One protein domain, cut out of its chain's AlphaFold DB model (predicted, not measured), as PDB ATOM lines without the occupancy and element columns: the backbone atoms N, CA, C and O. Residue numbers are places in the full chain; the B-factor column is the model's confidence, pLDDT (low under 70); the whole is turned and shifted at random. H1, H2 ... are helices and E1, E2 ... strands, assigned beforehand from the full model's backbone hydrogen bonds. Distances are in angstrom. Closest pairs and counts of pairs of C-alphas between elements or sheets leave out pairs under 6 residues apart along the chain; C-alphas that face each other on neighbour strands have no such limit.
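Overview. This is residues 73 to 282 of the 300 residues of an uncharacterized protein of Ophiocordyceps australis (UniProt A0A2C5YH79). A five-stranded sheet forms the middle layer of three, with H1 and H2 covering one face and H6 and the long, slanting H4 the other. H7 packs on H4 clear of the sheet, and residues 221 to 254 make a long loop between H5 and E5. The printed part has 210 residues of mixed class, with seven named helices and five named strands in the order E1 H1 E2 H2 E3 H3 H4 E4 H5 E5 H6 H7. The mixed sheet runs E3 E2 E1 E4 E5; the whole is compact, radius of gyration of the C-alphas 17.3 A, spanning 48 by 43 by 38 A.

Arrangement. Start at edge strand E3, residues 136 to 143, parallel to E2, residues 104 to 113, where N 111 and O 140 are 2.9 A apart, within hydrogen-bond range. E1, residues 73 to 80, is parallel to E2, with N 75 and O 106 at 2.8 A, and to E4, residues 196 to 200, with N 76 and O 198 at 2.8 A. Edge strand E5, residues 255 to 258, is antiparallel to E4, with N 199 and O 256 at 2.8 A. H1, residues 87 to 97, and H2, residues 121 to 135, are on the same face, at heights of 10.1 A and 8.5 A over the sheet; they touch, their closest C-alphas being Cys 88 and Cys 131, 6.5 A apart. On the opposite face is the hub H4, residues 164 to 190, height 8.6 A, slantwise to E1 at 36 degrees on the local plane. H6, residues 260 to 267, touches H4, closest C-alphas Leu 267 and Ser 177, 5.1 A. H7, residues 269 to 281, not on the sheet, touches H4 with its residues 269 to 273 alone, closest C-alphas Tyr 270 and Leu 173, 4.9 A. H3, residues 144 to 147, and H5, residues 217 to 220, only graze the sheet. E1 H1 E2 and E2 H2 E3 are strand-helix-strand units, parallel neighbours with a helix between; E3, H3 H4, E4 is a split one, with E2 and E1 between its strands; the three crossovers are right-handed. Every O i to N i+4 pair is within range in H4 and H6, against 6 of 7 in H1, 9 of 11 in H2 and 7 of 9 in H7; H3 and H5 are too short for one.

Along the chain. Find C-alpha 73 at (27.147, -32.154, -5.360), where E1 begins its 22.2 A; E2 runs 28.8 A. H4 runs 39.6 A from C-alpha 164 at (57.816, -34.027, 11.101). H7 ends at C-alpha 281, (49.270, -29.895, 24.220).

Size, cuts and confidence. The C-alphas farthest apart, Lys 100 and Glu 156, are 50.3 A apart. The printed part has no cut; the links H3 to H4, E4 to H5 and H5 to E5 are long. Look for pLDDT under 70 at 58 residues, among them 207 to 214 and 227 to 254.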
ATOM      1  N   LEU A  73      25.945 -31.709  -6.065       91.75
ATOM      2  CA  LEU A  73      27.147 -32.154  -5.360       91.75
ATOM      3  C   LEU A  73      28.405 -31.463  -5.903       91.75
ATOM      4  O   LEU A  73      28.755 -31.643  -7.070       91.75
ATOM      5  N   ALA A  74      29.133 -30.750  -5.044       94.94
ATOM      6  CA  ALA A  74      30.534 -30.419  -5.303       94.94
ATOM      7  C   ALA A  74      31.432 -31.586  -4.879       94.94
ATOM      8  O   ALA A  74      31.272 -32.121  -3.783       94.94
ATOM      9  N   VAL A  75      32.413 -31.948  -5.705       94.94
ATOM     10  CA  VAL A  75      33.452 -32.934  -5.377       94.94
ATOM     11  C   VAL A  75      34.815 -32.259  -5.463       94.94
ATOM     12  O   VAL A  75      35.362 -32.036  -6.544       94.94
ATOM     13  N   ILE A  76      35.380 -31.943  -4.304       96.00
ATOM     14  CA  ILE A  76      36.721 -31.381  -4.172       96.00
ATOM     15  C   ILE A  76      37.731 -32.536  -4.189       96.00
ATOM     16  O   ILE A  76      37.768 -33.359  -3.279       96.00
ATOM     17  N   VAL A  77      38.566 -32.615  -5.219       93.81
ATOM     18  CA  VAL A  77      39.609 -33.641  -5.360       93.81
ATOM     19  C   VAL A  77      40.934 -32.994  -4.981       93.81
ATOM     20  O   VAL A  77      41.510 -32.263  -5.781       93.81
ATOM     21  N   ALA A  78      41.382 -33.198  -3.740       92.88
ATOM     22  CA  ALA A  78      42.450 -32.396  -3.139       92.88
ATOM     23  C   ALA A  78      43.525 -33.242  -2.457       92.88
ATOM     24  O   ALA A  78      43.248 -33.952  -1.484       92.88
ATOM     25  N   GLY A  79      44.762 -33.127  -2.936       89.31
ATOM     26  CA  GLY A  79      45.915 -33.817  -2.366       89.31
ATOM     27  C   GLY A  79      47.037 -34.039  -3.373       89.31
ATOM     28  O   GLY A  79      47.031 -33.499  -4.478       89.31
ATOM     29  N   LEU A  80      47.996 -34.866  -2.973       86.81
ATOM     30  CA  LEU A  80      49.119 -35.266  -3.807       86.81
ATOM     31  C   LEU A  80      48.718 -36.362  -4.799       86.81
ATOM     32  O   LEU A  80      48.026 -37.321  -4.458       86.81
ATOM     33  N   TYR A  81      49.175 -36.216  -6.035       82.38
ATOM     34  CA  TYR A  81      48.968 -37.160  -7.123       82.38
ATOM     35  C   TYR A  81      50.120 -38.176  -7.109       82.38
ATOM     36  O   TYR A  81      51.252 -37.800  -7.392       82.38
ATOM     37  N   ARG A  82      49.848 -39.439  -6.742       70.94
ATOM     38  CA  ARG A  82      50.851 -40.536  -6.727       70.94
ATOM     39  C   ARG A  82      50.473 -41.750  -7.579       70.94
ATOM     40  O   ARG A  82      51.328 -42.387  -8.178       70.94
ATOM     41  N   THR A  83      49.190 -42.101  -7.647       57.66
ATOM     42  CA  THR A  83      48.685 -43.294  -8.364       57.66
ATOM     43  C   THR A  83      47.816 -42.881  -9.556       57.66
ATOM     44  O   THR A  83      46.639 -43.219  -9.680       57.66
ATOM     45  N   HIS A  84      48.451 -42.118 -10.447       56.19
ATOM     46  CA  HIS A  84      47.893 -41.118 -11.367       56.19
ATOM     47  C   HIS A  84      46.690 -41.476 -12.274       56.19
ATOM     48  O   HIS A  84      46.116 -40.569 -12.865       56.19
ATOM     49  N   ALA A  85      46.271 -42.736 -12.421       55.06
ATOM     50  CA  ALA A  85      45.279 -43.118 -13.443       55.06
ATOM     51  C   ALA A  85      44.077 -43.944 -12.952       55.06
ATOM     52  O   ALA A  85      43.062 -43.998 -13.641       55.06
ATOM     53  N   GLN A  86      44.162 -44.613 -11.797       65.69
ATOM     54  CA  GLN A  86      43.200 -45.677 -11.460       65.69
ATOM     55  C   GLN A  86      41.975 -45.188 -10.677       65.69
ATOM     56  O   GLN A  86      40.871 -45.675 -10.908       65.69
ATOM     57  N   ALA A  87      42.142 -44.211  -9.781       81.00
ATOM     58  CA  ALA A  87      41.053 -43.749  -8.919       81.00
ATOM     59  C   ALA A  87      40.023 -42.883  -9.670       81.00
ATOM     60  O   ALA A  87      38.823 -43.115  -9.530       81.00
ATOM     61  N   CYS A  88      40.457 -41.959 -10.535       87.62
ATOM     62  CA  CYS A  88      39.556 -41.036 -11.239       87.62
ATOM     63  C   CYS A  88      38.426 -41.732 -12.043       87.62
ATOM     64  O   CYS A  88      37.266 -41.358 -11.856       87.62
ATOM     65  N   PRO A  89      38.675 -42.803 -12.829       88.31
ATOM     66  CA  PRO A  89      37.601 -43.584 -13.452       88.31
ATOM     67  C   PRO A  89      36.587 -44.171 -12.456       88.31
ATOM     68  O   PRO A  89      35.400 -44.260 -12.768       88.31
ATOM     69  N   THR A  90      37.012 -44.529 -11.236       85.62
ATOM     70  CA  THR A  90      36.085 -44.959 -10.171       85.62
ATOM     71  C   THR A  90      35.295 -43.789  -9.586       85.62
ATOM     72  O   THR A  90      34.119 -43.965  -9.279       85.62
ATOM     73  N   HIS A  91      35.878 -42.585  -9.499       87.62
ATOM     74  CA  HIS A  91      35.146 -41.373  -9.116       87.62
ATOM     75  C   HIS A  91      34.035 -41.081 -10.133       87.62
ATOM     76  O   HIS A  91      32.888 -40.892  -9.747       87.62
ATOM     77  N   VAL A  92      34.342 -41.117 -11.434       90.06
ATOM     78  CA  VAL A  92      33.350 -40.914 -12.504       90.06
ATOM     79  C   VAL A  92      32.252 -41.981 -12.439       90.06
ATOM     80  O   VAL A  92      31.065 -41.648 -12.422       90.06
ATOM     81  N   LYS A  93      32.625 -43.261 -12.316       87.31
ATOM     82  CA  LYS A  93      31.669 -44.372 -12.201       87.31
ATOM     83  C   LYS A  93      30.750 -44.230 -10.982       87.31
ATOM     84  O   LYS A  93      29.535 -44.335 -11.118       87.31
ATOM     85  N   SER A  94      31.305 -43.986  -9.797       84.06
ATOM     86  CA  SER A  94      30.547 -44.020  -8.539       84.06
ATOM     87  C   SER A  94      29.843 -42.704  -8.203       84.06
ATOM     88  O   SER A  94      28.723 -42.744  -7.703       84.06
ATOM     89  N   LEU A  95      30.459 -41.552  -8.492       86.31
ATOM     90  CA  LEU A  95      29.913 -40.231  -8.149       86.31
ATOM     91  C   LEU A  95      29.045 -39.625  -9.253       86.31
ATOM     92  O   LEU A  95      28.182 -38.819  -8.925       86.31
ATOM     93  N   ILE A  96      29.262 -39.979 -10.528       88.44
ATOM     94  CA  ILE A  96      28.591 -39.338 -11.675       88.44
ATOM     95  C   ILE A  96      27.662 -40.317 -12.411       88.44
ATOM     96  O   ILE A  96      26.525 -39.968 -12.699       88.44
ATOM     97  N   GLN A  97      28.111 -41.545 -12.705       87.94
ATOM     98  CA  GLN A  97      27.339 -42.496 -13.528       87.94
ATOM     99  C   GLN A  97      26.329 -43.333 -12.725       87.94
ATOM    100  O   GLN A  97      25.206 -43.545 -13.173       87.94
ATOM    101  N   ASN A  98      26.721 -43.823 -11.544       83.56
ATOM    102  CA  ASN A  98      25.879 -44.676 -10.692       83.56
ATOM    103  C   ASN A  98      25.056 -43.892  -9.654       83.56
ATOM    104  O   ASN A  98      24.168 -44.461  -9.016       83.56
ATOM    105  N   ASN A  99      25.376 -42.616  -9.452       77.31
ATOM    106  CA  ASN A  99      24.771 -41.762  -8.439       77.31
ATOM    107  C   ASN A  99      23.342 -41.360  -8.841       77.31
ATOM    108  O   ASN A  99      23.091 -40.993  -9.985       77.31
ATOM    109  N   LYS A 100      22.403 -41.443  -7.893       81.38
ATOM    110  CA  LYS A 100      20.978 -41.118  -8.097       81.38
ATOM    111  C   LYS A 100      20.435 -40.068  -7.128       81.38
ATOM    112  O   LYS A 100      19.284 -39.676  -7.272       81.38
ATOM    113  N   ALA A 101      21.239 -39.630  -6.158       80.69
ATOM    114  CA  ALA A 101      20.847 -38.647  -5.146       80.69
ATOM    115  C   ALA A 101      21.152 -37.195  -5.559       80.69
ATOM    116  O   ALA A 101      20.872 -36.262  -4.810       80.69
ATOM    117  N   PHE A 102      21.770 -37.012  -6.729       86.31
ATOM    118  CA  PHE A 102      22.203 -35.722  -7.248       86.31
ATOM    119  C   PHE A 102      21.959 -35.656  -8.755       86.31
ATOM    120  O   PHE A 102      22.356 -36.553  -9.496       86.31
ATOM    121  N   HIS A 103      21.314 -34.584  -9.215       87.62
ATOM    122  CA  HIS A 103      21.054 -34.318 -10.633       87.62
ATOM    123  C   HIS A 103      22.254 -33.666 -11.332       87.62
ATOM    124  O   HIS A 103      22.392 -33.757 -12.552       87.62
ATOM    125  N   ARG A 104      23.140 -33.023 -10.563       90.81
ATOM    126  CA  ARG A 104      24.363 -32.382 -11.052       90.81
ATOM    127  C   ARG A 104      25.522 -32.624 -10.090       90.81
ATOM    128  O   ARG A 104      25.382 -32.474  -8.877       90.81
ATOM    129  N   VAL A 105      26.677 -32.956 -10.661       94.00
ATOM    130  CA  VAL A 105      27.926 -33.218  -9.937       94.00
ATOM    131  C   VAL A 105      29.043 -32.412 -10.590       94.00
ATOM    132  O   VAL A 105      29.296 -32.569 -11.784       94.00
ATOM    133  N   ASP A 106      29.694 -31.553  -9.813       96.94
ATOM    134  CA  ASP A 106      30.741 -30.636 -10.265       96.94
ATOM    135  C   ASP A 106      32.075 -30.967  -9.582       96.94
ATOM    136  O   ASP A 106      32.136 -31.110  -8.361       96.94
ATOM    137  N   ILE A 107      33.153 -31.074 -10.359       97.31
ATOM    138  CA  ILE A 107      34.478 -31.484  -9.878       97.31
ATOM    139  C   ILE A 107      35.415 -30.275  -9.764       97.31
ATOM    140  O   ILE A 107      35.549 -29.475 -10.696       97.31
ATOM    141  N   PHE A 108      36.109 -30.189  -8.629       97.75
ATOM    142  CA  PHE A 108      37.060 -29.138  -8.272       97.75
ATOM    143  C   PHE A 108      38.398 -29.783  -7.903       97.75
ATOM    144  O   PHE A 108      38.573 -30.270  -6.788       97.75
ATOM    145  N   ALA A 109      39.337 -29.840  -8.846       96.38
ATOM    146  CA  ALA A 109      40.582 -30.590  -8.692       96.38
ATOM    147  C   ALA A 109      41.755 -29.678  -8.291       96.38
ATOM    148  O   ALA A 109      42.167 -28.824  -9.068       96.38
ATOM    149  N   TYR A 110      42.302 -29.866  -7.089       96.06
ATOM    150  CA  TYR A 110      43.487 -29.155  -6.597       96.06
ATOM    151  C   TYR A 110      44.601 -30.168  -6.321       96.06
ATOM    152  O   TYR A 110      44.603 -30.878  -5.310       96.06
ATOM    153  N   ILE A 111      45.511 -30.288  -7.281       93.12
ATOM    154  CA  ILE A 111      46.392 -31.441  -7.433       93.12
ATOM    155  C   ILE A 111      47.843 -31.017  -7.200       93.12
ATOM    156  O   ILE A 111      48.375 -30.168  -7.917       93.12
ATOM    157  N   LEU A 112      48.498 -31.631  -6.214       91.88
ATOM    158  CA  LEU A 112      49.942 -31.478  -6.016       91.88
ATOM    159  C   LEU A 112      50.723 -32.562  -6.768       91.88
ATOM    160  O   LEU A 112      50.205 -33.662  -6.966       91.88
ATOM    161  N   TYR A 113      51.978 -32.279  -7.130       88.81
ATOM    162  CA  TYR A 113      52.922 -33.274  -7.660       88.81
ATOM    163  C   TYR A 113      54.359 -33.051  -7.162       88.81
ATOM    164  O   TYR A 113      54.793 -31.913  -6.962       88.81
ATOM    165  N   GLU A 114      55.112 -34.130  -6.953       87.00
ATOM    166  CA  GLU A 114      56.547 -34.063  -6.659       87.00
ATOM    167  C   GLU A 114      57.315 -33.967  -7.990       87.00
ATOM    168  O   GLU A 114      57.104 -34.777  -8.884       87.00
ATOM    169  N   GLN A 115      58.211 -32.984  -8.164       75.38
ATOM    170  CA  GLN A 115      58.967 -32.823  -9.426       75.38
ATOM    171  C   GLN A 115      60.003 -33.936  -9.681       75.38
ATOM    172  O   GLN A 115      60.551 -34.027 -10.778       75.38
ATOM    173  N   SER A 116      60.291 -34.755  -8.669       71.06
ATOM    174  CA  SER A 116      61.091 -35.977  -8.772       71.06
ATOM    175  C   SER A 116      60.342 -37.122  -9.455       71.06
ATOM    176  O   SER A 116      60.986 -37.981 -10.060       71.06
ATOM    177  N   ASP A 117      59.008 -37.126  -9.400       58.78
ATOM    178  CA  ASP A 117      58.199 -38.026 -10.211       58.78
ATOM    179  C   ASP A 117      58.202 -37.500 -11.652       58.78
ATOM    180  O   ASP A 117      57.968 -36.318 -11.905       58.78
ATOM    181  N   ALA A 118      58.460 -38.371 -12.630       55.34
ATOM    182  CA  ALA A 118      58.667 -37.980 -14.033       55.34
ATOM    183  C   ALA A 118      57.398 -37.453 -14.753       55.34
ATOM    184  O   ALA A 118      57.378 -37.314 -15.979       55.34
ATOM    185  N   THR A 119      56.323 -37.177 -14.014       64.62
ATOM    186  CA  THR A 119      55.035 -36.704 -14.520       64.62
ATOM    187  C   THR A 119      55.007 -35.175 -14.551       64.62
ATOM    188  O   THR A 119      54.835 -34.506 -13.535       64.62
ATOM    189  N   GLN A 120      55.151 -34.603 -15.746       77.62
ATOM    190  CA  GLN A 120      55.064 -33.156 -15.949       77.62
ATOM    191  C   GLN A 120      53.629 -32.641 -15.756       77.62
ATOM    192  O   GLN A 120      52.661 -33.326 -16.099       77.62
ATOM    193  N   LYS A 121      53.504 -31.398 -15.272       88.50
ATOM    194  CA  LYS A 121      52.232 -30.699 -15.020       88.50
ATOM    195  C   LYS A 121      51.211 -30.858 -16.151       88.50
ATOM    196  O   LYS A 121      50.058 -31.181 -15.886       88.50
ATOM    197  N   ASP A 122      51.627 -30.691 -17.400       88.88
ATOM    198  CA  ASP A 122      50.711 -30.713 -18.545       88.88
ATOM    199  C   ASP A 122      50.108 -32.111 -18.783       88.88
ATOM    200  O   ASP A 122      48.955 -32.237 -19.199       88.88
ATOM    201  N   SER A 123      50.844 -33.177 -18.441       89.00
ATOM    202  CA  SER A 123      50.347 -34.560 -18.480       89.00
ATOM    203  C   SER A 123      49.320 -34.825 -17.375       89.00
ATOM    204  O   SER A 123      48.304 -35.469 -17.639       89.00
ATOM    205  N   ILE A 124      49.539 -34.269 -16.177       89.31
ATOM    206  CA  ILE A 124      48.569 -34.281 -15.070       89.31
ATOM    207  C   ILE A 124      47.294 -33.549 -15.487       89.31
ATOM    208  O   ILE A 124      46.196 -34.090 -15.368       89.31
ATOM    209  N   GLU A 125      47.439 -32.327 -16.000       92.44
ATOM    210  CA  GLU A 125      46.300 -31.522 -16.420       92.44
ATOM    211  C   GLU A 125      45.486 -32.211 -17.514       92.44
ATOM    212  O   GLU A 125      44.261 -32.207 -17.441       92.44
ATOM    213  N   THR A 126      46.149 -32.823 -18.496       92.12
ATOM    214  CA  THR A 126      45.487 -33.555 -19.583       92.12
ATOM    215  C   THR A 126      44.718 -34.761 -19.040       92.12
ATOM    216  O   THR A 126      43.511 -34.844 -19.239       92.12
ATOM    217  N   ALA A 127      45.357 -35.630 -18.247       90.44
ATOM    218  CA  ALA A 127      44.705 -36.818 -17.686       90.44
ATOM    219  C   ALA A 127      43.490 -36.487 -16.792       90.44
ATOM    220  O   ALA A 127      42.486 -37.202 -16.806       90.44
ATOM    221  N   ILE A 128      43.557 -35.390 -16.030       92.56
ATOM    222  CA  ILE A 128      42.459 -34.935 -15.165       92.56
ATOM    223  C   ILE A 128      41.317 -34.298 -15.980       92.56
ATOM    224  O   ILE A 128      40.147 -34.548 -15.671       92.56
ATOM    225  N   LYS A 129      41.627 -33.533 -17.039       94.94
ATOM    226  CA  LYS A 129      40.632 -32.981 -17.982       94.94
ATOM    227  C   LYS A 129      39.916 -34.095 -18.749       94.94
ATOM    228  O   LYS A 129      38.688 -34.107 -18.770       94.94
ATOM    229  N   ASP A 130      40.663 -35.049 -19.300       94.19
ATOM    230  CA  ASP A 130      40.124 -36.172 -20.076       94.19
ATOM    231  C   ASP A 130      39.232 -37.088 -19.225       94.19
ATOM    232  O   ASP A 130      38.206 -37.573 -19.698       94.19
ATOM    233  N   CYS A 131      39.595 -37.310 -17.955       93.12
ATOM    234  CA  CYS A 131      38.839 -38.186 -17.063       93.12
ATOM    235  C   CYS A 131      37.521 -37.564 -16.566       93.12
ATOM    236  O   CYS A 131      36.477 -38.210 -16.653       93.12
ATOM    237  N   TYR A 132      37.534 -36.329 -16.041       94.75
ATOM    238  CA  TYR A 132      36.313 -35.699 -15.504       94.75
ATOM    239  C   TYR A 132      35.467 -34.978 -16.564       94.75
ATOM    240  O   TYR A 132      34.283 -34.726 -16.327       94.75
ATOM    241  N   GLY A 133      36.049 -34.633 -17.717       95.19
ATOM    242  CA  GLY A 133      35.352 -34.040 -18.855       95.19
ATOM    243  C   GLY A 133      34.470 -32.842 -18.485       95.19
ATOM    244  O   GLY A 133      34.888 -31.918 -17.788       95.19
ATOM    245  N   ALA A 134      33.214 -32.876 -18.937       96.25
ATOM    246  CA  ALA A 134      32.239 -31.795 -18.767       96.25
ATOM    247  C   ALA A 134      31.815 -31.516 -17.308       96.25
ATOM    248  O   ALA A 134      31.138 -30.514 -17.057       96.25
ATOM    249  N   ASN A 135      32.191 -32.367 -16.347       96.69
ATOM    250  CA  ASN A 135      31.927 -32.154 -14.923       96.69
ATOM    251  C   ASN A 135      33.027 -31.325 -14.231       96.69
ATOM    252  O   ASN A 135      32.802 -30.827 -13.132       96.69
ATOM    253  N   LEU A 136      34.200 -31.142 -14.848       97.56
ATOM    254  CA  LEU A 136      35.304 -30.361 -14.280       97.56
ATOM    255  C   LEU A 136      35.023 -28.848 -14.365       97.56
ATOM    256  O   LEU A 136      34.799 -28.314 -15.450       97.56
ATOM    257  N   ARG A 137      35.043 -28.144 -13.225       97.69
ATOM    258  CA  ARG A 137      34.765 -26.689 -13.132       97.69
ATOM    259  C   ARG A 137      36.011 -25.840 -12.889       97.69
ATOM    260  O   ARG A 137      36.178 -24.776 -13.493       97.69
ATOM    261  N   ARG A 138      36.902 -26.321 -12.022       97.62
ATOM    262  CA  ARG A 138      38.227 -25.739 -11.765       97.62
ATOM    263  C   ARG A 138      39.260 -26.848 -11.606       97.62
ATOM    264  O   ARG A 138      38.966 -27.912 -11.058       97.62
ATOM    265  N   LEU A 139      40.462 -26.564 -12.091       97.06
ATOM    266  CA  LEU A 139      41.636 -27.415 -12.001       97.06
ATOM    267  C   LEU A 139      42.848 -26.533 -11.713       97.06
ATOM    268  O   LEU A 139      43.155 -25.640 -12.498       97.06
ATOM    269  N   GLU A 140      43.551 -26.827 -10.628       96.44
ATOM    270  CA  GLU A 140      44.900 -26.339 -10.381       96.44
ATOM    271  C   GLU A 140      45.859 -27.516 -10.218       96.44
ATOM    272  O   GLU A 140      45.572 -28.477  -9.502       96.44
ATOM    273  N   VAL A 141      47.020 -27.412 -10.866       94.38
ATOM    274  CA  VAL A 141      48.140 -28.342 -10.711       94.38
ATOM    275  C   VAL A 141      49.376 -27.549 -10.295       94.38
ATOM    276  O   VAL A 141      49.797 -26.631 -11.012       94.38
ATOM    277  N   ARG A 142      49.931 -27.894  -9.129       93.81
ATOM    278  CA  ARG A 142      51.043 -27.194  -8.462       93.81
ATOM    279  C   ARG A 142      52.133 -28.184  -8.035       93.81
ATOM    280  O   ARG A 142      51.791 -29.263  -7.553       93.81
ATOM    281  N   PRO A 143      53.429 -27.861  -8.164       92.19
ATOM    282  CA  PRO A 143      54.464 -28.669  -7.537       92.19
ATOM    283  C   PRO A 143      54.380 -28.520  -6.012       92.19
ATOM    284  O   PRO A 143      54.071 -27.444  -5.503       92.19
ATOM    285  N   VAL A 144      54.677 -29.588  -5.267       91.81
ATOM    286  CA  VAL A 144      54.581 -29.621  -3.792       91.81
ATOM    287  C   VAL A 144      55.311 -28.438  -3.133       91.81
ATOM    288  O   VAL A 144      54.741 -27.771  -2.273       91.81
ATOM    289  N   HIS A 145      56.517 -28.103  -3.598       90.88
ATOM    290  CA  HIS A 145      57.340 -27.033  -3.019       90.88
ATOM    291  C   HIS A 145      56.821 -25.597  -3.256       90.88
ATOM    292  O   HIS A 145      57.320 -24.677  -2.619       90.88
ATOM    293  N   GLU A 146      55.852 -25.374  -4.158       92.44
ATOM    294  CA  GLU A 146      55.152 -24.075  -4.271       92.44
ATOM    295  C   GLU A 146      54.084 -23.904  -3.174       92.44
ATOM    296  O   GLU A 146      53.613 -22.793  -2.936       92.44
ATOM    297  N   VAL A 147      53.658 -25.006  -2.542       93.31
ATOM    298  CA  VAL A 147      52.482 -25.054  -1.659       93.31
ATOM    299  C   VAL A 147      52.843 -25.406  -0.216       93.31
ATOM    300  O   VAL A 147      52.171 -24.930   0.699       93.31
ATOM    301  N   GLU A 148      53.893 -26.188   0.025       91.44
ATOM    302  CA  GLU A 148      54.383 -26.439   1.384       91.44
ATOM    303  C   GLU A 148      54.927 -25.172   2.064       91.44
ATOM    304  O   GLU A 148      55.319 -24.198   1.428       91.44
ATOM    305  N   GLU A 149      54.893 -25.172   3.393       91.44
ATOM    306  CA  GLU A 149      55.447 -24.133   4.266       91.44
ATOM    307  C   GLU A 149      56.003 -24.773   5.539       91.44
ATOM    308  O   GLU A 149      55.643 -25.907   5.857       91.44
ATOM    309  N   ASP A 150      56.818 -24.045   6.299       89.12
ATOM    310  CA  ASP A 150      57.183 -24.444   7.658       89.12
ATOM    311  C   ASP A 150      55.986 -24.322   8.619       89.12
ATOM    312  O   ASP A 150      55.121 -23.457   8.467       89.12
ATOM    313  N   TYR A 151      55.943 -25.179   9.639       85.50
ATOM    314  CA  TYR A 151      54.896 -25.162  10.656       85.50
ATOM    315  C   TYR A 151      54.864 -23.814  11.411       85.50
ATOM    316  O   TYR A 151      55.918 -23.344  11.851       85.50
ATOM    317  N   PRO A 152      53.691 -23.174  11.610       84.75
ATOM    318  CA  PRO A 152      53.610 -21.870  12.267       84.75
ATOM    319  C   PRO A 152      54.251 -21.842  13.667       84.75
ATOM    320  O   PRO A 152      53.837 -22.553  14.585       84.75
ATOM    321  N   GLY A 153      55.272 -20.994  13.825       78.00
ATOM    322  CA  GLY A 153      56.140 -20.928  15.012       78.00
ATOM    323  C   GLY A 153      57.519 -21.586  14.837       78.00
ATOM    324  O   GLY A 153      58.365 -21.444  15.714       78.00
ATOM    325  N   GLY A 154      57.779 -22.231  13.697       78.19
ATOM    326  CA  GLY A 154      59.072 -22.827  13.360       78.19
ATOM    327  C   GLY A 154      59.393 -24.099  14.159       78.19
ATOM    328  O   GLY A 154      58.520 -24.663  14.816       78.19
ATOM    329  N   PRO A 155      60.654 -24.572  14.134       74.62
ATOM    330  CA  PRO A 155      61.041 -25.831  14.776       74.62
ATOM    331  C   PRO A 155      60.736 -25.909  16.280       74.62
ATOM    332  O   PRO A 155      60.488 -26.994  16.790       74.62
ATOM    333  N   GLU A 156      60.710 -24.776  16.989       74.81
ATOM    334  CA  GLU A 156      60.406 -24.719  18.428       74.81
ATOM    335  C   GLU A 156      58.920 -24.966  18.748       74.81
ATOM    336  O   GLU A 156      58.601 -25.412  19.851       74.81
ATOM    337  N   SER A 157      58.004 -24.722  17.799       74.56
ATOM    338  CA  SER A 157      56.582 -25.070  17.950       74.56
ATOM    339  C   SER A 157      56.263 -26.506  17.514       74.56
ATOM    340  O   SER A 157      55.138 -26.974  17.716       74.56
ATOM    341  N   ILE A 158      57.241 -27.235  16.961       69.88
ATOM    342  CA  ILE A 158      57.085 -28.645  16.605       69.88
ATOM    343  C   ILE A 158      57.179 -29.502  17.872       69.88
ATOM    344  O   ILE A 158      58.248 -29.761  18.418       69.88
ATOM    345  N   LEU A 159      56.020 -29.962  18.338       68.75
ATOM    346  CA  LEU A 159      55.909 -30.779  19.541       68.75
ATOM    347  C   LEU A 159      56.462 -32.192  19.318       68.75
ATOM    348  O   LEU A 159      55.987 -32.925  18.449       68.75
ATOM    349  N   GLU A 160      57.386 -32.633  20.165       65.25
ATOM    350  CA  GLU A 160      57.758 -34.047  20.263       65.25
ATOM    351  C   GLU A 160      56.706 -34.840  21.068       65.25
ATOM    352  O   GLU A 160      56.180 -34.325  22.060       65.25
ATOM    353  N   PRO A 161      56.365 -36.090  20.687       61.97
ATOM    354  CA  PRO A 161      56.961 -36.914  19.629       61.97
ATOM    355  C   PRO A 161      56.246 -36.797  18.263       61.97
ATOM    356  O   PRO A 161      56.265 -37.737  17.463       61.97
ATOM    357  N   CYS A 162      55.522 -35.703  17.999       64.00
ATOM    358  CA  CYS A 162      54.827 -35.516  16.724       64.00
ATOM    359  C   CYS A 162      55.805 -35.144  15.599       64.00
ATOM    360  O   CYS A 162      55.673 -35.684  14.497       64.00
ATOM    361  N   GLY A 163      56.791 -34.281  15.866       70.50
ATOM    362  CA  GLY A 163      57.902 -33.999  14.953       70.50
ATOM    363  C   GLY A 163      57.446 -33.638  13.531       70.50
ATOM    364  O   GLY A 163      56.418 -32.988  13.319       70.50
ATOM    365  N   ASN A 164      58.141 -34.182  12.529       73.56
ATOM    366  CA  ASN A 164      57.816 -34.027  11.101       73.56
ATOM    367  C   ASN A 164      56.390 -34.480  10.706       73.56
ATOM    368  O   ASN A 164      55.929 -34.159   9.609       73.56
ATOM    369  N   ARG A 165      55.661 -35.217  11.560       74.94
ATOM    370  CA  ARG A 165      54.244 -35.528  11.298       74.94
ATOM    371  C   ARG A 165      53.406 -34.258  11.391       74.94
ATOM    372  O   ARG A 165      52.603 -34.020  10.501       74.94
ATOM    373  N   LEU A 166      53.628 -33.422  12.407       76.25
ATOM    374  CA  LEU A 166      52.890 -32.167  12.600       76.25
ATOM    375  C   LEU A 166      53.037 -31.233  11.385       76.25
ATOM    376  O   LEU A 166      52.046 -30.701  10.883       76.25
ATOM    377  N   GLN A 167      54.257 -31.155  10.848       81.81
ATOM    378  CA  GLN A 167      54.593 -30.448   9.614       81.81
ATOM    379  C   GLN A 167      53.794 -30.951   8.396       81.81
ATOM    380  O   GLN A 167      53.105 -30.172   7.733       81.81
ATOM    381  N   ARG A 168      53.828 -32.266   8.120       80.25
ATOM    382  CA  ARG A 168      53.077 -32.885   7.009       80.25
ATOM    383  C   ARG A 168      51.580 -32.562   7.081       80.25
ATOM    384  O   ARG A 168      50.936 -32.393   6.049       80.25
ATOM    385  N   LEU A 169      51.023 -32.476   8.285       78.25
ATOM    386  CA  LEU A 169      49.591 -32.261   8.505       78.25
ATOM    387  C   LEU A 169      49.163 -30.817   8.285       78.25
ATOM    388  O   LEU A 169      48.097 -30.591   7.716       78.25
ATOM    389  N   ASN A 170      50.009 -29.856   8.654       84.38
ATOM    390  CA  ASN A 170      49.806 -28.460   8.282       84.38
ATOM    391  C   ASN A 170      49.726 -28.318   6.754       84.38
ATOM    392  O   ASN A 170      48.760 -27.758   6.244       84.38
ATOM    393  N   ASN A 171      50.651 -28.947   6.020       87.44
ATOM    394  CA  ASN A 171      50.668 -28.921   4.553       87.44
ATOM    395  C   ASN A 171      49.476 -29.676   3.921       87.44
ATOM    396  O   ASN A 171      48.884 -29.199   2.948       87.44
ATOM    397  N   GLN A 172      49.040 -30.806   4.495       84.94
ATOM    398  CA  GLN A 172      47.819 -31.499   4.054       84.94
ATOM    399  C   GLN A 172      46.557 -30.645   4.271       84.94
ATOM    400  O   GLN A 172      45.752 -30.501   3.348       84.94
ATOM    401  N   LEU A 173      46.398 -30.022   5.445       86.62
ATOM    402  CA  LEU A 173      45.271 -29.127   5.727       86.62
ATOM    403  C   LEU A 173      45.326 -27.851   4.874       86.62
ATOM    404  O   LEU A 173      44.289 -27.422   4.372       86.62
ATOM    405  N   LYS A 174      46.512 -27.282   4.632       91.88
ATOM    406  CA  LYS A 174      46.721 -26.154   3.710       91.88
ATOM    407  C   LYS A 174      46.258 -26.498   2.295       91.88
ATOM    408  O   LYS A 174      45.502 -25.734   1.702       91.88
ATOM    409  N   THR A 175      46.614 -27.680   1.790       92.00
ATOM    410  CA  THR A 175      46.160 -28.186   0.479       92.00
ATOM    411  C   THR A 175      44.632 -28.285   0.409       92.00
ATOM    412  O   THR A 175      44.018 -27.842  -0.560       92.00
ATOM    413  N   ILE A 176      44.001 -28.816   1.461       90.56
ATOM    414  CA  ILE A 176      42.537 -28.902   1.589       90.56
ATOM    415  C   ILE A 176      41.896 -27.500   1.629       90.56
ATOM    416  O   ILE A 176      40.881 -27.266   0.971       90.56
ATOM    417  N   SER A 177      42.511 -26.550   2.337       92.81
ATOM    418  CA  SER A 177      42.036 -25.168   2.464       92.81
ATOM    419  C   SER A 177      42.150 -24.371   1.167       92.81
ATOM    420  O   SER A 177      41.246 -23.596   0.849       92.81
ATOM    421  N   LEU A 178      43.216 -24.583   0.391       95.62
ATOM    422  CA  LEU A 178      43.396 -24.001  -0.942       95.62
ATOM    423  C   LEU A 178      42.367 -24.567  -1.930       95.62
ATOM    424  O   LEU A 178      41.689 -23.802  -2.613       95.62
ATOM    425  N   ALA A 179      42.138 -25.882  -1.916       95.12
ATOM    426  CA  ALA A 179      41.091 -26.515  -2.718       95.12
ATOM    427  C   ALA A 179      39.681 -26.002  -2.362       95.12
ATOM    428  O   ALA A 179      38.870 -25.711  -3.243       95.12
ATOM    429  N   GLY A 180      39.400 -25.824  -1.067       94.31
ATOM    430  CA  GLY A 180      38.161 -25.217  -0.585       94.31
ATOM    431  C   GLY A 180      38.035 -23.731  -0.931       94.31
ATOM    432  O   GLY A 180      36.927 -23.243  -1.139       94.31
ATOM    433  N   ALA A 181      39.138 -22.980  -1.004       94.31
ATOM    434  CA  ALA A 181      39.139 -21.600  -1.492       94.31
ATOM    435  C   ALA A 181      38.839 -21.533  -3.001       94.31
ATOM    436  O   ALA A 181      37.979 -20.755  -3.399       94.31
ATOM    437  N   MET A 182      39.452 -22.402  -3.811       95.62
ATOM    438  CA  MET A 182      39.200 -22.519  -5.253       95.62
ATOM    439  C   MET A 182      37.728 -22.850  -5.566       95.62
ATOM    440  O   MET A 182      37.137 -22.228  -6.448       95.62
ATOM    441  N   TRP A 183      37.113 -23.784  -4.827       95.06
ATOM    442  CA  TRP A 183      35.674 -24.073  -4.938       95.06
ATOM    443  C   TRP A 183      34.811 -22.855  -4.565       95.06
ATOM    444  O   TRP A 183      33.965 -22.446  -5.358       95.06
ATOM    445  N   ARG A 184      35.058 -22.228  -3.403       90.50
ATOM    446  CA  ARG A 184      34.299 -21.044  -2.948       90.50
ATOM    447  C   ARG A 184      34.409 -19.865  -3.916       90.50
ATOM    448  O   ARG A 184      33.397 -19.221  -4.172       90.50
ATOM    449  N   SER A 185      35.597 -19.612  -4.470       90.44
ATOM    450  CA  SER A 185      35.819 -18.564  -5.475       90.44
ATOM    451  C   SER A 185      34.931 -18.801  -6.695       90.44
ATOM    452  O   SER A 185      34.130 -17.941  -7.040       90.44
ATOM    453  N   TRP A 186      34.951 -20.015  -7.259       92.94
ATOM    454  CA  TRP A 186      34.092 -20.376  -8.389       92.94
ATOM    455  C   TRP A 186      32.590 -20.261  -8.069       92.94
ATOM    456  O   TRP A 186      31.834 -19.745  -8.887       92.94
ATOM    457  N   THR A 187      32.148 -20.679  -6.877       86.00
ATOM    458  CA  THR A 187      30.737 -20.552  -6.459       86.00
ATOM    459  C   THR A 187      30.294 -19.088  -6.399       86.00
ATOM    460  O   THR A 187      29.192 -18.772  -6.840       86.00
ATOM    461  N   ILE A 188      31.160 -18.180  -5.933       82.81
ATOM    462  CA  ILE A 188      30.901 -16.731  -5.950       82.81
ATOM    463  C   ILE A 188      30.925 -16.195  -7.393       82.81
ATOM    464  O   ILE A 188      30.000 -15.500  -7.799       82.81
ATOM    465  N   GLU A 189      31.939 -16.561  -8.186       82.50
ATOM    466  CA  GLU A 189      32.138 -16.130  -9.582       82.50
ATOM    467  C   GLU A 189      30.993 -16.530 -10.523       82.50
ATOM    468  O   GLU A 189      30.780 -15.864 -11.535       82.50
ATOM    469  N   GLN A 190      30.311 -17.651 -10.274       84.44
ATOM    470  CA  GLN A 190      29.193 -18.132 -11.103       84.44
ATOM    471  C   GLN A 190      27.819 -17.911 -10.456       84.44
ATOM    472  O   GLN A 190      26.803 -18.074 -11.125       84.44
ATOM    473  N   GLY A 191      27.775 -17.560  -9.168       75.25
ATOM    474  CA  GLY A 191      26.542 -17.501  -8.382       75.25
ATOM    475  C   GLY A 191      25.892 -18.866  -8.122       75.25
ATOM    476  O   GLY A 191      24.702 -18.927  -7.818       75.25
ATOM    477  N   GLU A 192      26.650 -19.960  -8.249       82.56
ATOM    478  CA  GLU A 192      26.146 -21.334  -8.158       82.56
ATOM    479  C   GLU A 192      26.577 -22.008  -6.848       82.56
ATOM    480  O   GLU A 192      27.748 -22.347  -6.646       82.56
ATOM    481  N   MET A 193      25.609 -22.241  -5.958       80.88
ATOM    482  CA  MET A 193      25.776 -23.063  -4.757       80.88
ATOM    483  C   MET A 193      25.487 -24.541  -5.026       80.88
ATOM    484  O   MET A 193      24.651 -24.888  -5.857       80.88
ATOM    485  N   HIS A 194      26.111 -25.405  -4.223       88.06
ATOM    486  CA  HIS A 194      25.787 -26.828  -4.132       88.06
ATOM    487  C   HIS A 194      24.999 -27.130  -2.850       88.06
ATOM    488  O   HIS A 194      25.119 -26.416  -1.848       88.06
ATOM    489  N   ASP A 195      24.210 -28.201  -2.858       85.44
ATOM    490  CA  ASP A 195      23.486 -28.688  -1.677       85.44
ATOM    491  C   ASP A 195      24.356 -29.520  -0.744       85.44
ATOM    492  O   ASP A 195      24.184 -29.476   0.474       85.44
ATOM    493  N   VAL A 196      25.315 -30.252  -1.305       86.50
ATOM    494  CA  VAL A 196      26.261 -31.074  -0.555       86.50
ATOM    495  C   VAL A 196      27.660 -30.908  -1.143       86.50
ATOM    496  O   VAL A 196      27.841 -30.694  -2.344       86.50
ATOM    497  N   VAL A 197      28.669 -31.002  -0.282       90.12
ATOM    498  CA  VAL A 197      30.082 -30.943  -0.649       90.12
ATOM    499  C   VAL A 197      30.754 -32.228  -0.181       90.12
ATOM    500  O   VAL A 197      30.756 -32.562   1.001       90.12
ATOM    501  N   MET A 198      31.357 -32.946  -1.119       89.44
ATOM    502  CA  MET A 198      32.293 -34.029  -0.862       89.44
ATOM    503  C   MET A 198      33.712 -33.516  -1.088       89.44
ATOM    504  O   MET A 198      33.966 -32.721  -1.992       89.44
ATOM    505  N   ARG A 199      34.668 -34.020  -0.314       90.75
ATOM    506  CA  ARG A 199      36.089 -33.936  -0.633       90.75
ATOM    507  C   ARG A 199      36.686 -35.340  -0.610       90.75
ATOM    508  O   ARG A 199      36.427 -36.099   0.321       90.75
ATOM    509  N   ILE A 200      37.550 -35.636  -1.581       86.88
ATOM    510  CA  ILE A 200      38.325 -36.883  -1.699       86.88
ATOM    511  C   ILE A 200      39.812 -36.608  -2.000       86.88
ATOM    512  O   ILE A 200      40.154 -35.518  -2.470       86.88
ATOM    513  N   ARG A 201      40.711 -37.574  -1.751       84.88
ATOM    514  CA  ARG A 201      42.088 -37.529  -2.294       84.88
ATOM    515  C   ARG A 201      42.108 -37.967  -3.773       84.88
ATOM    516  O   ARG A 201      41.234 -38.728  -4.187       84.88
ATOM    517  N   PRO A 202      43.119 -37.561  -4.570       85.44
ATOM    518  CA  PRO A 202      43.257 -37.982  -5.970       85.44
ATOM    519  C   PRO A 202      43.428 -39.497  -6.184       85.44
ATOM    520  O   PRO A 202      43.256 -39.967  -7.306       85.44
ATOM    521  N   ASP A 203      43.777 -40.246  -5.135       80.31
ATOM    522  CA  ASP A 203      44.066 -41.685  -5.129       80.31
ATOM    523  C   ASP A 203      42.975 -42.550  -4.455       80.31
ATOM    524  O   ASP A 203      43.138 -43.763  -4.318       80.31
ATOM    525  N   THR A 204      41.840 -41.959  -4.060       78.75
ATOM    526  CA  THR A 204      40.752 -42.650  -3.340       78.75
ATOM    527  C   THR A 204      39.886 -43.513  -4.268       78.75
ATOM    528  O   THR A 204      38.832 -43.098  -4.737       78.75
ATOM    529  N   SER A 205      40.316 -44.747  -4.532       78.00
ATOM    530  CA  SER A 205      39.561 -45.684  -5.377       78.00
ATOM    531  C   SER A 205      38.239 -46.141  -4.737       78.00
ATOM    532  O   SER A 205      38.238 -46.764  -3.674       78.00
ATOM    533  N   PHE A 206      37.112 -45.915  -5.419       75.38
ATOM    534  CA  PHE A 206      35.825 -46.525  -5.079       75.38
ATOM    535  C   PHE A 206      35.741 -47.929  -5.686       75.38
ATOM    536  O   PHE A 206      35.255 -48.117  -6.807       75.38
ATOM    537  N   VAL A 207      36.228 -48.926  -4.946       64.56
ATOM    538  CA  VAL A 207      36.121 -50.340  -5.339       64.56
ATOM    539  C   VAL A 207      34.644 -50.736  -5.425       64.56
ATOM    540  O   VAL A 207      33.847 -50.415  -4.542       64.56
ATOM    541  N   SER A 208      34.259 -51.408  -6.510       50.69
ATOM    542  CA  SER A 208      32.862 -51.756  -6.769       50.69
ATOM    543  C   SER A 208      32.350 -52.803  -5.786       50.69
ATOM    544  O   SER A 208      32.742 -53.961  -5.883       50.69
ATOM    545  N   ASP A 209      31.519 -52.346  -4.849       48.78
ATOM    546  CA  ASP A 209      30.208 -52.907  -4.468       48.78
ATOM    547  C   ASP A 209      29.674 -52.203  -3.201       48.78
ATOM    548  O   ASP A 209      28.467 -52.183  -2.961       48.78
ATOM    549  N   GLU A 210      30.539 -51.504  -2.450       48.12
ATOM    550  CA  GLU A 210      30.107 -50.503  -1.469       48.12
ATOM    551  C   GLU A 210      29.495 -49.284  -2.185       48.12
ATOM    552  O   GLU A 210      30.184 -48.338  -2.568       48.12
ATOM    553  N   GLN A 211      28.168 -49.286  -2.343       52.22
ATOM    554  CA  GLN A 211      27.424 -48.049  -2.574       52.22
ATOM    555  C   GLN A 211      27.576 -47.160  -1.335       52.22
ATOM    556  O   GLN A 211      27.047 -47.478  -0.269       52.22
ATOM    557  N   LEU A 212      28.288 -46.039  -1.470       56.91
ATOM    558  CA  LEU A 212      28.231 -44.986  -0.462       56.91
ATOM    559  C   LEU A 212      26.785 -44.464  -0.381       56.91
ATOM    560  O   LEU A 212      26.208 -44.143  -1.424       56.91
ATOM    561  N   PRO A 213      26.184 -44.366   0.819       60.62
ATOM    562  CA  PRO A 213      24.863 -43.776   0.980       60.62
ATOM    563  C   PRO A 213      24.966 -42.260   0.777       60.62
ATOM    564  O   PRO A 213      25.278 -41.503   1.697       60.62
ATOM    565  N   PHE A 214      24.735 -41.822  -0.459       69.31
ATOM    566  CA  PHE A 214      24.692 -40.414  -0.836       69.31
ATOM    567  C   PHE A 214      23.421 -39.755  -0.297       69.31
ATOM    568  O   PHE A 214      22.423 -39.634  -0.997       69.31
ATOM    569  N   TRP A 215      23.460 -39.348   0.972       71.06
ATOM    570  CA  TRP A 215      22.383 -38.593   1.604       71.06
ATOM    571  C   TRP A 215      22.270 -37.195   1.001       71.06
ATOM    572  O   TRP A 215      23.238 -36.428   1.016       71.06
ATOM    573  N   THR A 216      21.078 -36.857   0.519       73.25
ATOM    574  CA  THR A 216      20.695 -35.494   0.130       73.25
ATOM    575  C   THR A 216      20.781 -34.538   1.325       73.25
ATOM    576  O   THR A 216      20.789 -34.968   2.481       73.25
ATOM    577  N   LEU A 217      20.776 -33.221   1.084       69.56
ATOM    578  CA  LEU A 217      20.778 -32.219   2.162       69.56
ATOM    579  C   LEU A 217      19.587 -32.376   3.135       69.56
ATOM    580  O   LEU A 217      19.716 -32.040   4.310       69.56
ATOM    581  N   ALA A 218      18.457 -32.935   2.688       71.38
ATOM    582  CA  ALA A 218      17.294 -33.213   3.535       71.38
ATOM    583  C   ALA A 218      17.519 -34.386   4.514       71.38
ATOM    584  O   ALA A 218      17.100 -34.318   5.667       71.38
ATOM    585  N   GLU A 219      18.205 -35.447   4.081       71.25
ATOM    586  CA  GLU A 219      18.555 -36.606   4.923       71.25
ATOM    587  C   GLU A 219      19.758 -36.297   5.833       71.25
ATOM    588  O   GLU A 219      19.809 -36.665   7.014       71.25
ATOM    589  N   LEU A 220      20.733 -35.574   5.280       68.94
ATOM    590  CA  LEU A 220      21.935 -35.134   5.967       68.94
ATOM    591  C   LEU A 220      21.619 -34.071   7.029       68.94
ATOM    592  O   LEU A 220      22.099 -34.182   8.154       68.94
ATOM    593  N   GLY A 221      20.773 -33.090   6.726       65.69
ATOM    594  CA  GLY A 221      20.534 -31.913   7.564       65.69
ATOM    595  C   GLY A 221      21.592 -30.815   7.381       65.69
ATOM    596  O   GLY A 221      22.657 -31.031   6.804       65.69
ATOM    597  N   SER A 222      21.290 -29.621   7.895       65.50
ATOM    598  CA  SER A 222      22.042 -28.380   7.650       65.50
ATOM    599  C   SER A 222      23.495 -28.384   8.126       65.50
ATOM    600  O   SER A 222      24.315 -27.713   7.511       65.50
ATOM    601  N   ASP A 223      23.829 -29.140   9.175       64.31
ATOM    602  CA  ASP A 223      25.095 -28.980   9.915       64.31
ATOM    603  C   ASP A 223      25.857 -30.297  10.150       64.31
ATOM    604  O   ASP A 223      26.825 -30.333  10.911       64.31
ATOM    605  N   LYS A 224      25.449 -31.404   9.510       63.59
ATOM    606  CA  LYS A 224      26.152 -32.687   9.663       63.59
ATOM    607  C   LYS A 224      27.380 -32.785   8.752       63.59
ATOM    608  O   LYS A 224      27.328 -32.483   7.558       63.59
ATOM    609  N   LEU A 225      28.458 -33.310   9.332       69.00
ATOM    610  CA  LEU A 225      29.667 -33.767   8.652       69.00
ATOM    611  C   LEU A 225      29.771 -35.291   8.787       69.00
ATOM    612  O   LEU A 225      29.599 -35.838   9.875       69.00
ATOM    613  N   VAL A 226      30.091 -35.966   7.690       71.12
ATOM    614  CA  VAL A 226      30.311 -37.409   7.598       71.12
ATOM    615  C   VAL A 226      31.757 -37.634   7.166       71.12
ATOM    616  O   VAL A 226      32.197 -37.131   6.131       71.12
ATOM    617  N   LEU A 227      32.502 -38.400   7.961       68.94
ATOM    618  CA  LEU A 227      33.892 -38.779   7.692       68.94
ATOM    619  C   LEU A 227      33.946 -40.306   7.503       68.94
ATOM    620  O   LEU A 227      34.245 -41.026   8.459       68.94
ATOM    621  N   PRO A 228      33.560 -40.836   6.325       59.91
ATOM    622  CA  PRO A 228      33.434 -42.273   6.134       59.91
ATOM    623  C   PRO A 228      34.818 -42.933   6.125       59.91
ATOM    624  O   PRO A 228      35.699 -42.559   5.353       59.91
ATOM    625  N   HIS A 229      34.998 -43.944   6.974       53.59
ATOM    626  CA  HIS A 229      36.200 -44.772   6.982       53.59
ATOM    627  C   HIS A 229      36.047 -45.888   5.931       53.59
ATOM    628  O   HIS A 229      35.114 -46.688   6.059       53.59
ATOM    629  N   PRO A 230      36.930 -46.002   4.919       49.03
ATOM    630  CA  PRO A 230      36.892 -47.135   3.992       49.03
ATOM    631  C   PRO A 230      37.171 -48.436   4.756       49.03
ATOM    632  O   PRO A 230      38.107 -48.497   5.558       49.03
ATOM    633  N   LYS A 231      36.351 -49.476   4.554       44.91
ATOM    634  CA  LYS A 231      36.422 -50.707   5.371       44.91
ATOM    635  C   LYS A 231      37.562 -51.652   4.986       44.91
ATOM    636  O   LYS A 231      37.935 -52.510   5.779       44.91
ATOM    637  N   ALA A 232      38.116 -51.499   3.785       41.06
ATOM    638  CA  ALA A 232      39.226 -52.293   3.273       41.06
ATOM    639  C   ALA A 232      40.347 -51.364   2.787       41.06
ATOM    640  O   ALA A 232      40.078 -50.432   2.034       41.06
ATOM    641  N   GLY A 233      41.601 -51.626   3.183       41.50
ATOM    642  CA  GLY A 233      42.771 -50.967   2.575       41.50
ATOM    643  C   GLY A 233      43.751 -50.219   3.490       41.50
ATOM    644  O   GLY A 233      44.686 -49.632   2.966       41.50
ATOM    645  N   GLY A 234      43.607 -50.249   4.820       36.88
ATOM    646  CA  GLY A 234      44.717 -50.035   5.776       36.88
ATOM    647  C   GLY A 234      45.416 -48.661   5.860       36.88
ATOM    648  O   GLY A 234      46.245 -48.479   6.752       36.88
ATOM    649  N   GLU A 235      45.115 -47.680   5.005       36.91
ATOM    650  CA  GLU A 235      45.657 -46.315   5.121       36.91
ATOM    651  C   GLU A 235      44.956 -45.512   6.236       36.91
ATOM    652  O   GLU A 235      44.087 -44.672   6.005       36.91
ATOM    653  N   HIS A 236      45.362 -45.771   7.476       39.25
ATOM    654  CA  HIS A 236      44.843 -45.108   8.669       39.25
ATOM    655  C   HIS A 236      45.520 -43.742   8.922       39.25
ATOM    656  O   HIS A 236      46.388 -43.613   9.788       39.25
ATOM    657  N   TYR A 237      45.111 -42.709   8.175       38.31
ATOM    658  CA  TYR A 237      45.326 -41.296   8.544       38.31
ATOM    659  C   TYR A 237      44.093 -40.742   9.252       38.31
ATOM    660  O   TYR A 237      42.999 -41.240   9.028       38.31
ATOM    661  N   PHE A 238      44.314 -39.848  10.222       40.00
ATOM    662  CA  PHE A 238      43.784 -40.082  11.574       40.00
ATOM    663  C   PHE A 238      44.411 -39.018  12.544       40.00
ATOM    664  O   PHE A 238      45.622 -38.970  12.512       40.00
ATOM    665  N   TYR A 239      43.882 -38.247  13.536       42.41
ATOM    666  CA  TYR A 239      42.748 -37.296  13.629       42.41
ATOM    667  C   TYR A 239      41.918 -37.220  14.975       42.41
ATOM    668  O   TYR A 239      40.898 -36.540  14.941       42.41
ATOM    669  N   CYS A 240      42.259 -37.831  16.141       34.16
ATOM    670  CA  CYS A 240      41.404 -37.815  17.379       34.16
ATOM    671  C   CYS A 240      42.114 -37.446  18.710       34.16
ATOM    672  O   CYS A 240      42.889 -38.231  19.259       34.16
ATOM    673  N   ALA A 241      41.725 -36.336  19.349       31.19
ATOM    674  CA  ALA A 241      42.113 -36.050  20.737       31.19
ATOM    675  C   ALA A 241      41.363 -36.968  21.727       31.19
ATOM    676  O   ALA A 241      40.150 -36.854  21.869       31.19
ATOM    677  N   GLN A 242      42.066 -37.873  22.418       33.47
ATOM    678  CA  GLN A 242      41.451 -38.739  23.433       33.47
ATOM    679  C   GLN A 242      41.416 -38.077  24.819       33.47
ATOM    680  O   GLN A 242      42.293 -37.289  25.175       33.47
ATOM    681  N   MET A 243      40.453 -38.493  25.653       30.45
ATOM    682  CA  MET A 243      40.259 -38.023  27.040       30.45
ATOM    683  C   MET A 243      41.489 -38.207  27.958       30.45
ATOM    684  O   MET A 243      41.538 -37.643  29.046       30.45
ATOM    685  N   SER A 244      42.483 -38.992  27.532       33.69
ATOM    686  CA  SER A 244      43.760 -39.229  28.217       33.69
ATOM    687  C   SER A 244      44.792 -38.102  28.047       33.69
ATOM    688  O   SER A 244      45.875 -38.185  28.627       33.69
ATOM    689  N   GLY A 245      44.511 -37.080  27.229       29.66
ATOM    690  CA  GLY A 245      45.490 -36.043  26.879       29.66
ATOM    691  C   GLY A 245      46.607 -36.540  25.952       29.66
ATOM    692  O   GLY A 245      47.645 -35.893  25.830       29.66
ATOM    693  N   GLN A 246      46.417 -37.695  25.305       29.81
ATOM    694  CA  GLN A 246      47.280 -38.168  24.228       29.81
ATOM    695  C   GLN A 246      46.718 -37.705  22.879       29.81
ATOM    696  O   GLN A 246      45.552 -37.954  22.561       29.81
ATOM    697  N   ILE A 247      47.563 -37.061  22.066       34.91
ATOM    698  CA  ILE A 247      47.249 -36.759  20.666       34.91
ATOM    699  C   ILE A 247      47.344 -38.071  19.888       34.91
ATOM    700  O   ILE A 247      48.414 -38.464  19.419       34.91
ATOM    701  N   VAL A 248      46.213 -38.771  19.792       34.69
ATOM    702  CA  VAL A 248      46.091 -39.978  18.986       34.69
ATOM    703  C   VAL A 248      45.598 -39.612  17.590       34.69
ATOM    704  O   VAL A 248      44.775 -38.739  17.326       34.69
ATOM    705  N   VAL A 249      46.166 -40.321  16.646       36.44
ATOM    706  CA  VAL A 249      45.840 -40.296  15.235       36.44
ATOM    707  C   VAL A 249      44.542 -41.181  15.124       36.44
ATOM    708  O   VAL A 249      44.670 -42.370  15.381       36.44
ATOM    709  N   GLY A 250      43.316 -40.669  14.780       40.03
ATOM    710  CA  GLY A 250      42.012 -41.410  14.665       40.03
ATOM    711  C   GLY A 250      40.896 -41.228  13.545       40.03
ATOM    712  O   GLY A 250      40.155 -42.196  13.400       40.03
ATOM    713  N   PRO A 251      40.643 -40.119  12.778       38.81
ATOM    714  CA  PRO A 251      39.907 -40.194  11.467       38.81
ATOM    715  C   PRO A 251      40.461 -39.325  10.283       38.81
ATOM    716  O   PRO A 251      41.379 -38.527  10.463       38.81
ATOM    717  N   THR A 252      39.917 -39.497   9.058       50.62
ATOM    718  CA  THR A 252      40.706 -39.495   7.790       50.62
ATOM    719  C   THR A 252      41.043 -38.204   7.029       50.62
ATOM    720  O   THR A 252      40.237 -37.285   6.901       50.62
ATOM    721  N   ASP A 253      42.223 -38.230   6.385       58.06
ATOM    722  CA  ASP A 253      42.641 -37.319   5.305       58.06
ATOM    723  C   ASP A 253      42.156 -37.770   3.912       58.06
ATOM    724  O   ASP A 253      42.611 -37.229   2.903       58.06
ATOM    725  N   GLN A 254      41.239 -38.743   3.834       65.94
ATOM    726  CA  GLN A 254      40.819 -39.400   2.594       65.94
ATOM    727  C   GLN A 254      39.472 -38.886   2.103       65.94
ATOM    728  O   GLN A 254      39.427 -38.299   1.025       65.94
ATOM    729  N   ILE A 255      38.404 -39.032   2.896       73.75
ATOM    730  CA  ILE A 255      37.040 -38.641   2.510       73.75
ATOM    731  C   ILE A 255      36.386 -37.787   3.599       73.75
ATOM    732  O   ILE A 255      36.397 -38.147   4.776       73.75
ATOM    733  N   ALA A 256      35.752 -36.693   3.177       79.44
ATOM    734  CA  ALA A 256      34.807 -35.917   3.973       79.44
ATOM    735  C   ALA A 256      33.570 -35.575   3.125       79.44
ATOM    736  O   ALA A 256      33.684 -35.374   1.916       79.44
ATOM    737  N   TYR A 257      32.389 -35.538   3.737       80.25
ATOM    738  CA  TYR A 257      31.106 -35.319   3.064       80.25
ATOM    739  C   TYR A 257      30.166 -34.559   3.997       80.25
ATOM    740  O   TYR A 257      29.962 -34.982   5.132       80.25
ATOM    741  N   GLY A 258      29.595 -33.440   3.568       80.88
ATOM    742  CA  GLY A 258      28.759 -32.625   4.446       80.88
ATOM    743  C   GLY A 258      28.028 -31.500   3.724       80.88
ATOM    744  O   GLY A 258      28.218 -31.280   2.527       80.88
ATOM    745  N   SER A 259      27.208 -30.755   4.462       78.81
ATOM    746  CA  SER A 259      26.607 -29.523   3.947       78.81
ATOM    747  C   SER A 259      27.690 -28.474   3.629       78.81
ATOM    748  O   SER A 259      28.788 -28.538   4.193       78.81
ATOM    749  N   PRO A 260      27.403 -27.453   2.798       82.12
ATOM    750  CA  PRO A 260      28.323 -26.341   2.556       82.12
ATOM    751  C   PRO A 260      28.804 -25.635   3.834       82.12
ATOM    752  O   PRO A 260      29.944 -25.180   3.876       82.12
ATOM    753  N   ALA A 261      27.979 -25.580   4.887       75.25
ATOM    754  CA  ALA A 261      28.353 -25.001   6.178       75.25
ATOM    755  C   ALA A 261      29.327 -25.908   6.952       75.25
ATOM    756  O   ALA A 261      30.430 -25.484   7.309       75.25
ATOM    757  N   ALA A 262      28.971 -27.184   7.139       76.69
ATOM    758  CA  ALA A 262      29.801 -28.155   7.853       76.69
ATOM    759  C   ALA A 262      31.152 -28.383   7.147       76.69
ATOM    760  O   ALA A 262      32.213 -28.372   7.779       76.69
ATOM    761  N   MET A 263      31.130 -28.504   5.818       82.81
ATOM    762  CA  MET A 263      32.337 -28.590   4.997       82.81
ATOM    763  C   MET A 263      33.081 -27.257   4.922       82.81
ATOM    764  O   MET A 263      34.304 -27.265   4.876       82.81
ATOM    765  N   GLY A 264      32.401 -26.110   4.996       81.06
ATOM    766  CA  GLY A 264      33.037 -24.794   5.100       81.06
ATOM    767  C   GLY A 264      33.957 -24.680   6.321       81.06
ATOM    768  O   GLY A 264      35.081 -24.186   6.196       81.06
ATOM    769  N   HIS A 265      33.534 -25.210   7.473       76.44
ATOM    770  CA  HIS A 265      34.387 -25.334   8.659       76.44
ATOM    771  C   HIS A 265      35.520 -26.351   8.455       76.44
ATOM    772  O   HIS A 265      36.680 -26.012   8.695       76.44
ATOM    773  N   TRP A 266      35.212 -27.561   7.974       79.75
ATOM    774  CA  TRP A 266      36.199 -28.633   7.776       79.75
ATOM    775  C   TRP A 266      37.319 -28.234   6.796       79.75
ATOM    776  O   TRP A 266      38.501 -28.328   7.119       79.75
ATOM    777  N   LEU A 267      36.955 -27.677   5.637       86.25
ATOM    778  CA  LEU A 267      37.888 -27.159   4.632       86.25
ATOM    779  C   LEU A 267      38.774 -26.030   5.183       86.25
ATOM    780  O   LEU A 267      39.875 -25.828   4.690       86.25
ATOM    781  N   SER A 268      38.317 -25.299   6.204       83.69
ATOM    782  CA  SER A 268      39.042 -24.162   6.789       83.69
ATOM    783  C   SER A 268      39.850 -24.527   8.045       83.69
ATOM    784  O   SER A 268      40.437 -23.637   8.662       83.69
ATOM    785  N   MET A 269      39.917 -25.814   8.430       80.94
ATOM    786  CA  MET A 269      40.622 -26.297   9.633       80.94
ATOM    787  C   MET A 269      42.080 -25.835   9.724       80.94
ATOM    788  O   MET A 269      42.559 -25.561  10.822       80.94
ATOM    789  N   TYR A 270      42.765 -25.713   8.584       87.25
ATOM    790  CA  TYR A 270      44.135 -25.204   8.463       87.25
ATOM    791  C   TYR A 270      44.385 -23.932   9.291       87.25
ATOM    792  O   TYR A 270      45.304 -23.899  10.104       87.25
ATOM    793  N   HIS A 271      43.514 -22.925   9.171       85.50
ATOM    794  CA  HIS A 271      43.677 -21.636   9.856       85.50
ATOM    795  C   HIS A 271      43.579 -21.725  11.389       85.50
ATOM    796  O   HIS A 271      44.065 -20.840  12.087       85.50
ATOM    797  N   TYR A 272      42.971 -22.793  11.912       79.19
ATOM    798  CA  TYR A 272      42.802 -23.037  13.346       79.19
ATOM    799  C   TYR A 272      43.751 -24.125  13.874       79.19
ATOM    800  O   TYR A 272      43.864 -24.306  15.086       79.19
ATOM    801  N   PHE A 273      44.454 -24.846  12.995       80.81
ATOM    802  CA  PHE A 273      45.251 -26.017  13.359       80.81
ATOM    803  C   PHE A 273      46.368 -25.717  14.382       80.81
ATOM    804  O   PHE A 273      46.444 -26.450  15.370       80.81
ATOM    805  N   PRO A 274      47.157 -24.623  14.275       80.88
ATOM    806  CA  PRO A 274      48.132 -24.267  15.312       80.88
ATOM    807  C   PRO A 274      47.487 -23.981  16.677       80.88
ATOM    808  O   PRO A 274      48.012 -24.385  17.714       80.88
ATOM    809  N   GLN A 275      46.307 -23.349  16.697       77.94
ATOM    810  CA  GLN A 275      45.566 -23.078  17.933       77.94
ATOM    811  C   GLN A 275      45.031 -24.373  18.566       77.94
ATOM    812  O   GLN A 275      45.146 -24.553  19.778       77.94
ATOM    813  N   ILE A 276      44.491 -25.289  17.756       76.25
ATOM    814  CA  ILE A 276      44.015 -26.606  18.205       76.25
ATOM    815  C   ILE A 276      45.174 -27.411  18.813       76.25
ATOM    816  O   ILE A 276      45.022 -27.978  19.892       76.25
ATOM    817  N   VAL A 277      46.348 -27.412  18.176       75.06
ATOM    818  CA  VAL A 277      47.549 -28.121  18.655       75.06
ATOM    819  C   VAL A 277      48.121 -27.490  19.934       75.06
ATOM    820  O   VAL A 277      48.508 -28.211  20.858       75.06
ATOM    821  N   HIS A 278      48.104 -26.159  20.057       74.56
ATOM    822  CA  HIS A 278      48.481 -25.472  21.297       74.56
ATOM    823  C   HIS A 278      47.529 -25.807  22.462       74.56
ATOM    824  O   HIS A 278      47.981 -26.065  23.576       74.56
ATOM    825  N   LEU A 279      46.216 -25.853  22.217       70.69
ATOM    826  CA  LEU A 279      45.226 -26.222  23.240       70.69
ATOM    827  C   LEU A 279      45.295 -27.714  23.608       70.69
ATOM    828  O   LEU A 279      45.181 -28.060  24.778       70.69
ATOM    829  N   ALA A 280      45.529 -28.600  22.637       68.75
ATOM    830  CA  ALA A 280      45.647 -30.040  22.879       68.75
ATOM    831  C   ALA A 280      46.926 -30.429  23.644       68.75
ATOM    832  O   ALA A 280      46.937 -31.439  24.345       68.75
ATOM    833  N   SER A 281      48.001 -29.645  23.522       68.56
ATOM    834  CA  SER A 281      49.270 -29.895  24.220       68.56
ATOM    835  C   SER A 281      49.352 -29.258  25.613       68.56
ATOM    836  O   SER A 281      50.098 -29.740  26.470       68.56
ATOM    837  N   ASN A 282      48.561 -28.216  25.883       65.31
ATOM    838  CA  ASN A 282      48.571 -27.516  27.163       65.31
ATOM    839  C   ASN A 282      47.684 -28.208  28.219       65.31
ATOM    840  O   ASN A 282      46.470 -28.012  28.274       65.31
TER     841      ASN A 282